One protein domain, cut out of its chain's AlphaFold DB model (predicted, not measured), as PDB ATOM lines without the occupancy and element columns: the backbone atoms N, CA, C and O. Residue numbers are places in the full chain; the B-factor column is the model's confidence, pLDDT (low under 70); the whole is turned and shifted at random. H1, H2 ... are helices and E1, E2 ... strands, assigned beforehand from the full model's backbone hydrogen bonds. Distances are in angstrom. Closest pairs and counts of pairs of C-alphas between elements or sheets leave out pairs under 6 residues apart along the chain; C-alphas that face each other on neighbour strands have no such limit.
ATOM      1  N   ILE A  16     -16.474 -33.147   9.191       86.25
ATOM      2  CA  ILE A  16     -16.214 -32.164   8.144       86.25
ATOM      3  C   ILE A  16     -14.880 -31.484   8.432       86.25
ATOM      4  O   ILE A  16     -14.611 -31.044   9.548       86.25
ATOM      5  N   PHE A  17     -14.045 -31.360   7.402       88.44
ATOM      6  CA  PHE A  17     -12.796 -30.616   7.504       88.44
ATOM      7  C   PHE A  17     -13.038 -29.110   7.346       88.44
ATOM      8  O   PHE A  17     -13.466 -28.649   6.286       88.44
ATOM      9  N   LEU A  18     -12.704 -28.335   8.378       86.38
ATOM     10  CA  LEU A  18     -12.810 -26.878   8.407       86.38
ATOM     11  C   LEU A  18     -11.443 -26.211   8.574       86.38
ATOM     12  O   LEU A  18     -10.556 -26.683   9.290       86.38
ATOM     13  N   ASN A  19     -11.277 -25.047   7.948       88.69
ATOM     14  CA  ASN A  19     -10.164 -24.147   8.244       88.69
ATOM     15  C   ASN A  19     -10.412 -23.436   9.590       88.69
ATOM     16  O   ASN A  19     -11.557 -23.168   9.948       88.69
ATOM     17  N   GLY A  20      -9.358 -23.037  10.306       83.38
ATOM     18  CA  GLY A  20      -9.472 -22.305  11.573       83.38
ATOM     19  C   GLY A  20     -10.306 -21.024  11.484       83.38
ATOM     20  O   GLY A  20     -10.995 -20.685  12.438       83.38
ATOM     21  N   LYS A  21     -10.324 -20.344  10.329       85.69
ATOM     22  CA  LYS A  21     -11.216 -19.191  10.120       85.69
ATOM     23  C   LYS A  21     -12.695 -19.594  10.005       85.69
ATOM     24  O   LYS A  21     -13.547 -18.874  10.502       85.69
ATOM     25  N   GLN A  22     -12.988 -20.726   9.369       86.25
ATOM     26  CA  GLN A  22     -14.357 -21.233   9.218       86.25
ATOM     27  C   GLN A  22     -14.879 -21.779  10.547       86.25
ATOM     28  O   GLN A  22     -16.002 -21.487  10.932       86.25
ATOM     29  N   LEU A  23     -14.036 -22.497  11.292       86.75
ATOM     30  CA  LEU A  23     -14.386 -22.970  12.627       86.75
ATOM     31  C   LEU A  23     -14.634 -21.807  13.600       86.75
ATOM     32  O   LEU A  23     -15.553 -21.865  14.407       86.75
ATOM     33  N   ALA A  24     -13.849 -20.731  13.493       86.88
ATOM     34  CA  ALA A  24     -14.054 -19.503  14.262       86.88
ATOM     35  C   ALA A  24     -15.431 -18.885  14.018       86.88
ATOM     36  O   ALA A  24     -16.098 -18.483  14.966       86.88
ATOM     37  N   GLU A  25     -15.869 -18.861  12.762       86.38
ATOM     38  CA  GLU A  25     -17.183 -18.354  12.378       86.38
ATOM     39  C   GLU A  25     -18.318 -19.236  12.917       86.38
ATOM     40  O   GLU A  25     -19.249 -18.709  13.520       86.38
ATOM     41  N   VAL A  26     -18.193 -20.563  12.797       85.31
ATOM     42  CA  VAL A  26     -19.178 -21.532  13.319       85.31
ATOM     43  C   VAL A  26     -19.325 -21.428  14.839       85.31
ATOM     44  O   VAL A  26     -20.435 -21.436  15.361       85.31
ATOM     45  N   LEU A  27     -18.210 -21.299  15.558       85.00
ATOM     46  CA  LEU A  27     -18.201 -21.224  17.021       85.00
ATOM     47  C   LEU A  27     -18.447 -19.807  17.567       85.00
ATOM     48  O   LEU A  27     -18.529 -19.630  18.781       85.00
ATOM     49  N   GLY A  28     -18.522 -18.788  16.703       84.38
ATOM     50  CA  GLY A  28     -18.672 -17.389  17.114       84.38
ATOM     51  C   GLY A  28     -17.478 -16.835  17.908       84.38
ATOM     52  O   GLY A  28     -17.640 -15.919  18.713       84.38
ATOM     53  N   VAL A  29     -16.278 -17.387  17.708       86.81
ATOM     54  CA  VAL A  29     -15.042 -17.009  18.419       86.81
ATOM     55  C   VAL A  29     -14.016 -16.401  17.468       86.81
ATOM     56  O   VAL A  29     -14.120 -16.506  16.249       86.81
ATOM     57  N   SER A  30     -12.976 -15.761  18.004       85.94
ATOM     58  CA  SER A  30     -11.889 -15.249  17.166       85.94
ATOM     59  C   SER A  30     -10.940 -16.378  16.728       85.94
ATOM     60  O   SER A  30     -10.591 -17.252  17.519       85.94
ATOM     61  N   ALA A  31     -10.469 -16.355  15.476       84.56
ATOM     62  CA  ALA A  31      -9.518 -17.353  14.959       84.56
ATOM     63  C   ALA A  31      -8.208 -17.500  15.779       84.56
ATOM     64  O   ALA A  31      -7.732 -18.632  15.926       84.56
ATOM     65  N   PRO A  32      -7.624 -16.423  16.355       84.88
ATOM     66  CA  PRO A  32      -6.498 -16.547  17.284       84.88
ATOM     67  C   PRO A  32      -6.830 -17.405  18.509       84.88
ATOM     68  O   PRO A  32      -6.026 -18.250  18.891       84.88
ATOM     69  N   THR A  33      -8.035 -17.250  19.069       83.94
ATOM     70  CA  THR A  33      -8.493 -17.995  20.252       83.94
ATOM     71  C   THR A  33      -8.527 -19.497  19.998       83.94
ATOM     72  O   THR A  33      -8.130 -20.263  20.867       83.94
ATOM     73  N   ILE A  34      -8.931 -19.933  18.801       85.50
ATOM     74  CA  ILE A  34      -8.908 -21.360  18.443       85.50
ATOM     75  C   ILE A  34      -7.471 -21.880  18.401       85.50
ATOM     76  O   ILE A  34      -7.180 -22.944  18.931       85.50
ATOM     77  N   THR A  35      -6.554 -21.117  17.805       83.69
ATOM     78  CA  THR A  35      -5.150 -21.541  17.685       83.69
ATOM     79  C   THR A  35      -4.483 -21.656  19.058       83.69
ATOM     80  O   THR A  35      -3.730 -22.599  19.305       83.69
ATOM     81  N   GLU A  36      -4.774 -20.723  19.967       83.69
ATOM     82  CA  GLU A  36      -4.320 -20.803  21.358       83.69
ATOM     83  C   GLU A  36      -4.964 -21.970  22.106       83.69
ATOM     84  O   GLU A  36      -4.267 -22.680  22.830       83.69
ATOM     85  N   ALA A  37      -6.259 -22.212  21.890       85.50
ATOM     86  CA  ALA A  37      -6.970 -23.324  22.506       85.50
ATOM     87  C   ALA A  37      -6.375 -24.676  22.093       85.50
ATOM     88  O   ALA A  37      -6.121 -25.507  22.956       85.50
ATOM     89  N   VAL A  38      -6.035 -24.874  20.816       86.19
ATOM     90  CA  VAL A  38      -5.347 -26.100  20.368       86.19
ATOM     91  C   VAL A  38      -3.979 -26.238  21.020       86.19
ATOM     92  O   VAL A  38      -3.651 -27.291  21.557       86.19
ATOM     93  N   LYS A  39      -3.181 -25.165  21.008       84.12
ATOM     94  CA  LYS A  39      -1.817 -25.192  21.545       84.12
ATOM     95  C   LYS A  39      -1.783 -25.506  23.044       84.12
ATOM     96  O   LYS A  39      -0.852 -26.158  23.506       84.12
ATOM     97  N   ASN A  40      -2.775 -25.020  23.786       83.25
ATOM     98  CA  ASN A  40      -2.871 -25.192  25.232       83.25
ATOM     99  C   ASN A  40      -3.786 -26.363  25.644       83.25
ATOM    100  O   ASN A  40      -3.923 -26.617  26.839       83.25
ATOM    101  N   GLY A  41      -4.408 -27.066  24.688       83.44
ATOM    102  CA  GLY A  41      -5.351 -28.158  24.953       83.44
ATOM    103  C   GLY A  41      -6.653 -27.715  25.634       83.44
ATOM    104  O   GLY A  41      -7.222 -28.470  26.417       83.44
ATOM    105  N   TRP A  42      -7.105 -26.483  25.396       85.12
ATOM    106  CA  TRP A  42      -8.325 -25.924  25.985       85.12
ATOM    107  C   TRP A  42      -9.549 -26.124  25.092       85.12
ATOM    108  O   TRP A  42      -9.455 -26.207  23.866       85.12
ATOM    109  N   ASN A  43     -10.726 -26.106  25.717       86.00
ATOM    110  CA  ASN A  43     -11.997 -26.093  25.002       86.00
ATOM    111  C   ASN A  43     -12.326 -24.674  24.522       86.00
ATOM    112  O   ASN A  43     -12.096 -23.692  25.231       86.00
ATOM    113  N   CYS A  44     -12.911 -24.558  23.332       82.56
ATOM    114  CA  CYS A  44     -13.316 -23.286  22.742       82.56
ATOM    115  C   CYS A  44     -14.799 -23.346  22.369       82.56
ATOM    116  O   CYS A  44     -15.237 -24.305  21.741       82.56
ATOM    117  N   GLY A  45     -15.591 -22.364  22.812       74.75
ATOM    118  CA  GLY A  45     -17.045 -22.364  22.589       74.75
ATOM    119  C   GLY A  45     -17.789 -23.528  23.261       74.75
ATOM    120  O   GLY A  45     -18.881 -23.868  22.833       74.75
ATOM    121  N   GLY A  46     -17.195 -24.162  24.282       82.44
ATOM    122  CA  GLY A  46     -17.734 -25.373  24.917       82.44
ATOM    123  C   GLY A  46     -17.316 -26.684  24.241       82.44
ATOM    124  O   GLY A  46     -17.702 -27.749  24.711       82.44
ATOM    125  N   TYR A  47     -16.490 -26.617  23.193       86.12
ATOM    126  CA  TYR A  47     -16.109 -27.769  22.385       86.12
ATOM    127  C   TYR A  47     -14.608 -28.103  22.447       86.12
ATOM    128  O   TYR A  47     -13.782 -27.187  22.553       86.12
ATOM    129  N   PRO A  48     -14.226 -29.393  22.334       86.50
ATOM    130  CA  PRO A  48     -12.836 -29.848  22.395       86.50
ATOM    131  C   PRO A  48     -12.102 -29.638  21.061       86.50
ATOM    132  O   PRO A  48     -11.740 -30.578  20.357       86.50
ATOM    133  N   VAL A  49     -11.836 -28.379  20.705       87.31
ATOM    134  CA  VAL A  49     -11.169 -28.010  19.438       87.31
ATOM    135  C   VAL A  49      -9.766 -28.605  19.264       87.31
ATOM    136  O   VAL A  49      -9.317 -28.763  18.130       87.31
ATOM    137  N   GLY A  50      -9.081 -28.955  20.358       84.81
ATOM    138  CA  GLY A  50      -7.785 -29.638  20.320       84.81
ATOM    139  C   GLY A  50      -7.865 -31.070  19.784       84.81
ATOM    140  O   GLY A  50      -6.983 -31.484  19.042       84.81
ATOM    141  N   GLU A  51      -8.945 -31.798  20.078       86.12
ATOM    142  CA  GLU A  51      -9.152 -33.173  19.585       86.12
ATOM    143  C   GLU A  51      -9.501 -33.214  18.095       86.12
ATOM    144  O   GLU A  51      -9.358 -34.239  17.433       86.12
ATOM    145  N   TRP A  52      -9.967 -32.086  17.565       88.25
ATOM    146  CA  TRP A  52     -10.335 -31.935  16.164       88.25
ATOM    147  C   TRP A  52      -9.177 -31.427  15.314       88.25
ATOM    148  O   TRP A  52      -9.235 -31.516  14.090       88.25
ATOM    149  N   ALA A  53      -8.135 -30.866  15.927       87.75
ATOM    150  CA  ALA A  53      -7.028 -30.269  15.204       87.75
ATOM    151  C   ALA A  53      -6.180 -31.337  14.497       87.75
ATOM    152  O   ALA A  53      -5.634 -32.247  15.114       87.75
ATOM    153  N   ILE A  54      -6.010 -31.181  13.187       87.19
ATOM    154  CA  ILE A  54      -5.106 -32.008  12.390       87.19
ATOM    155  C   ILE A  54      -3.779 -31.283  12.259       87.19
ATOM    156  O   ILE A  54      -3.674 -30.245  11.594       87.19
ATOM    157  N   GLU A  55      -2.745 -31.859  12.852       85.62
ATOM    158  CA  GLU A  55      -1.385 -31.358  12.736       85.62
ATOM    159  C   GLU A  55      -0.712 -31.847  11.446       85.62
ATOM    160  O   GLU A  55      -0.847 -32.985  11.002       85.62
ATOM    161  N   SER A  56       0.034 -30.951  10.812       82.94
ATOM    162  CA  SER A  56       0.980 -31.284   9.756       82.94
ATOM    163  C   SER A  56       2.260 -31.856  10.370       82.94
ATOM    164  O   SER A  56       2.604 -31.521  11.498       82.94
ATOM    165  N   ASN A  57       3.040 -32.606   9.587       78.00
ATOM    166  CA  ASN A  57       4.335 -33.190   9.978       78.00
ATOM    167  C   ASN A  57       5.341 -32.182  10.578       78.00
ATOM    168  O   ASN A  57       6.317 -32.578  11.206       78.00
ATOM    169  N   ASN A  58       5.106 -30.880  10.388       76.81
ATOM    170  CA  ASN A  58       5.908 -29.785  10.935       76.81
ATOM    171  C   ASN A  58       5.377 -29.243  12.283       76.81
ATOM    172  O   ASN A  58       5.800 -28.166  12.701       76.81
ATOM    173  N   GLY A  59       4.408 -29.913  12.917       73.12
ATOM    174  CA  GLY A  59       3.765 -29.472  14.165       73.12
ATOM    175  C   GLY A  59       2.877 -28.231  14.009       73.12
ATOM    176  O   GLY A  59       2.636 -27.504  14.968       73.12
ATOM    177  N   ARG A  60       2.437 -27.922  12.781       79.75
ATOM    178  CA  ARG A  60       1.514 -26.810  12.493       79.75
ATOM    179  C   ARG A  60       0.115 -27.344  12.245       79.75
ATOM    180  O   ARG A  60      -0.036 -28.265  11.449       79.75
ATOM    181  N   VAL A  61      -0.899 -26.714  12.830       83.00
ATOM    182  CA  VAL A  61      -2.304 -27.062  12.587       83.00
ATOM    183  C   VAL A  61      -2.665 -26.770  11.128       83.00
ATOM    184  O   VAL A  61      -2.558 -25.632  10.664       83.00
ATOM    185  N   LYS A  62      -3.059 -27.810  10.391       83.56
ATOM    186  CA  LYS A  62      -3.498 -27.738   8.990       83.56
ATOM    187  C   LYS A  62      -4.983 -27.377   8.887       83.56
ATOM    188  O   LYS A  62      -5.378 -26.704   7.938       83.56
ATOM    189  N   GLY A  63      -5.787 -27.820   9.849       86.06
ATOM    190  CA  GLY A  63      -7.223 -27.565   9.940       86.06
ATOM    191  C   GLY A  63      -7.866 -28.445  11.003       86.06
ATOM    192  O   GLY A  63      -7.156 -28.960  11.863       86.06
ATOM    193  N   TYR A  64      -9.186 -28.594  10.938       89.25
ATOM    194  CA  TYR A  64      -9.985 -29.197  12.002       89.25
ATOM    195  C   TYR A  64     -11.006 -30.188  11.443       89.25
ATOM    196  O   TYR A  64     -11.751 -29.827  10.539       89.25
ATOM    197  N   GLU A  65     -11.064 -31.402  11.982       89.56
ATOM    198  CA  GLU A  65     -12.116 -32.391  11.719       89.56
ATOM    199  C   GLU A  65     -13.237 -32.244  12.746       89.56
ATOM    200  O   GLU A  65     -13.148 -32.734  13.870       89.56
ATOM    201  N   VAL A  66     -14.287 -31.530  12.355       88.69
ATOM    202  CA  VAL A  66     -15.372 -31.114  13.245       88.69
ATOM    203  C   VAL A  66     -16.629 -31.925  12.924       88.69
ATOM    204  O   VAL A  66     -16.905 -32.154  11.746       88.69
ATOM    205  N   PRO A  67     -17.408 -32.365  13.924       84.81
ATOM    206  CA  PRO A  67     -18.681 -33.040  13.683       84.81
ATOM    207  C   PRO A  67     -19.644 -32.226  12.804       84.81
ATOM    208  O   PRO A  67     -19.801 -31.018  12.993       84.81
ATOM    209  N   GLU A  68     -20.325 -32.896  11.871       81.88
ATOM    210  CA  GLU A  68     -21.244 -32.264  10.912       81.88
ATOM    211  C   GLU A  68     -22.385 -31.478  11.580       81.88
ATOM    212  O   GLU A  68     -22.761 -30.416  11.081       81.88
ATOM    213  N   PHE A  69     -22.864 -31.919  12.752       80.06
ATOM    214  CA  PHE A  69     -23.950 -31.255  13.488       80.06
ATOM    215  C   PHE A  69     -23.632 -29.805  13.895       80.06
ATOM    216  O   PHE A  69     -24.541 -29.013  14.123       80.06
ATOM    217  N   LEU A  70     -22.350 -29.430  13.976       77.31
ATOM    218  CA  LEU A  70     -21.950 -28.052  14.287       77.31
ATOM    219  C   LEU A  70     -22.088 -27.117  13.093       77.31
ATOM    220  O   LEU A  70     -22.202 -25.907  13.263       77.31
ATOM    221  N   VAL A  71     -22.057 -27.674  11.887       80.00
ATOM    222  CA  VAL A  71     -22.078 -26.919  10.634       80.00
ATOM    223  C   VAL A  71     -23.473 -26.923  10.018       80.00
ATOM    224  O   VAL A  71     -23.839 -25.959   9.349       80.00
TER     225      VAL A  71
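What this domain is: This is residues 16 to 71 of the 224 residues of an uncharacterized protein of Balneolaceae bacterium (UniProt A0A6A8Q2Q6). A short, three-stranded antiparallel sheet has helix H1 packed over it, and helix H2 makes an L with H1; after a loop of 8 residues the small helix H3 touches H2 and sits beside the strands, and from H3 the chain passes straight into E2. The hairpin of E2 and E3 gives the domain its length, with Asn 58 in its turn at one end and Phe 69, after E3, at the other. The printed part has 56 residues with three named helices and three named strands, in the order E1, H1, H2, H3, E2, E3; the sheet runs E1, E3, E2, and the class is mixed, helices and strands. The whole is compact, with a radius of gyration of the C-alphas of 10.0 A and spans of 29 by 20 by 16 A.

Where its parts are: E1, residues 16 to 18, begins at C-alpha 16 at (-16.214, -32.164, 8.144) and is 6.3 A long. H1, residues 20 to 27, measures 10.3 A. H2, residues 31 to 40, is the longest helix at 14.5 A, and its C-alpha 40 is at (-2.871, -25.192, 25.232). H3, residues 49 to 52, measures 5.2 A, and E2, residues 53 to 55, measures 6.3 A. E3, residues 61 to 67, is the longest strand at 17.5 A and ends at C-alpha 67 at (-18.681, -33.040, 13.683).

How they stand to each other: E1 and E3 are antiparallel neighbours at 142 degrees, with N 16 and O 66 at 2.8 A and N 64 and O 18 at 2.9 A, within hydrogen-bond range. E2 and E3 form a hairpin, antiparallel at 147 degrees, with N 54 and O 63 at 2.8 A. The pairing is staggered: E3 pairs with E2 over residues 61 to 64 and with E1 over residues 64 to 66. E1 and E2 are edge strands and are apart. H1 is on the sheet at a height of 9.5 A, only just over E1 and E3 with 3 C-alphas falling on each; it runs along the strands, at 8 degrees to E1 on the local plane. H1 and H2 touch, about perpendicular at 82 degrees; their closest C-alphas, of Ala 24 and Ala 31, are 5.1 A apart. H2 only grazes the sheet, with residues 34 to 39. H2 and H3 touch, the closest C-alphas being those of Val 38 and Gly 50 at 4.3 A. H3 stands at the sheet's level; its closest C-alpha pair with E3 is Trp 52 and Glu 65, 4.8 A. H1 and H3 are apart. In H1 and H2 every O i to N i+4 pair is within hydrogen-bond range; H3 is too short for such a pair.

The domain as a whole: The C-alphas of Asn 58 and Phe 69 are the two farthest apart, at 30.0 A. The printed part has no cut and no long link; the link from H2 to H3, with 8 residues, is short. The mean pLDDT of the printed part is 84.4, and no printed residue is under 70.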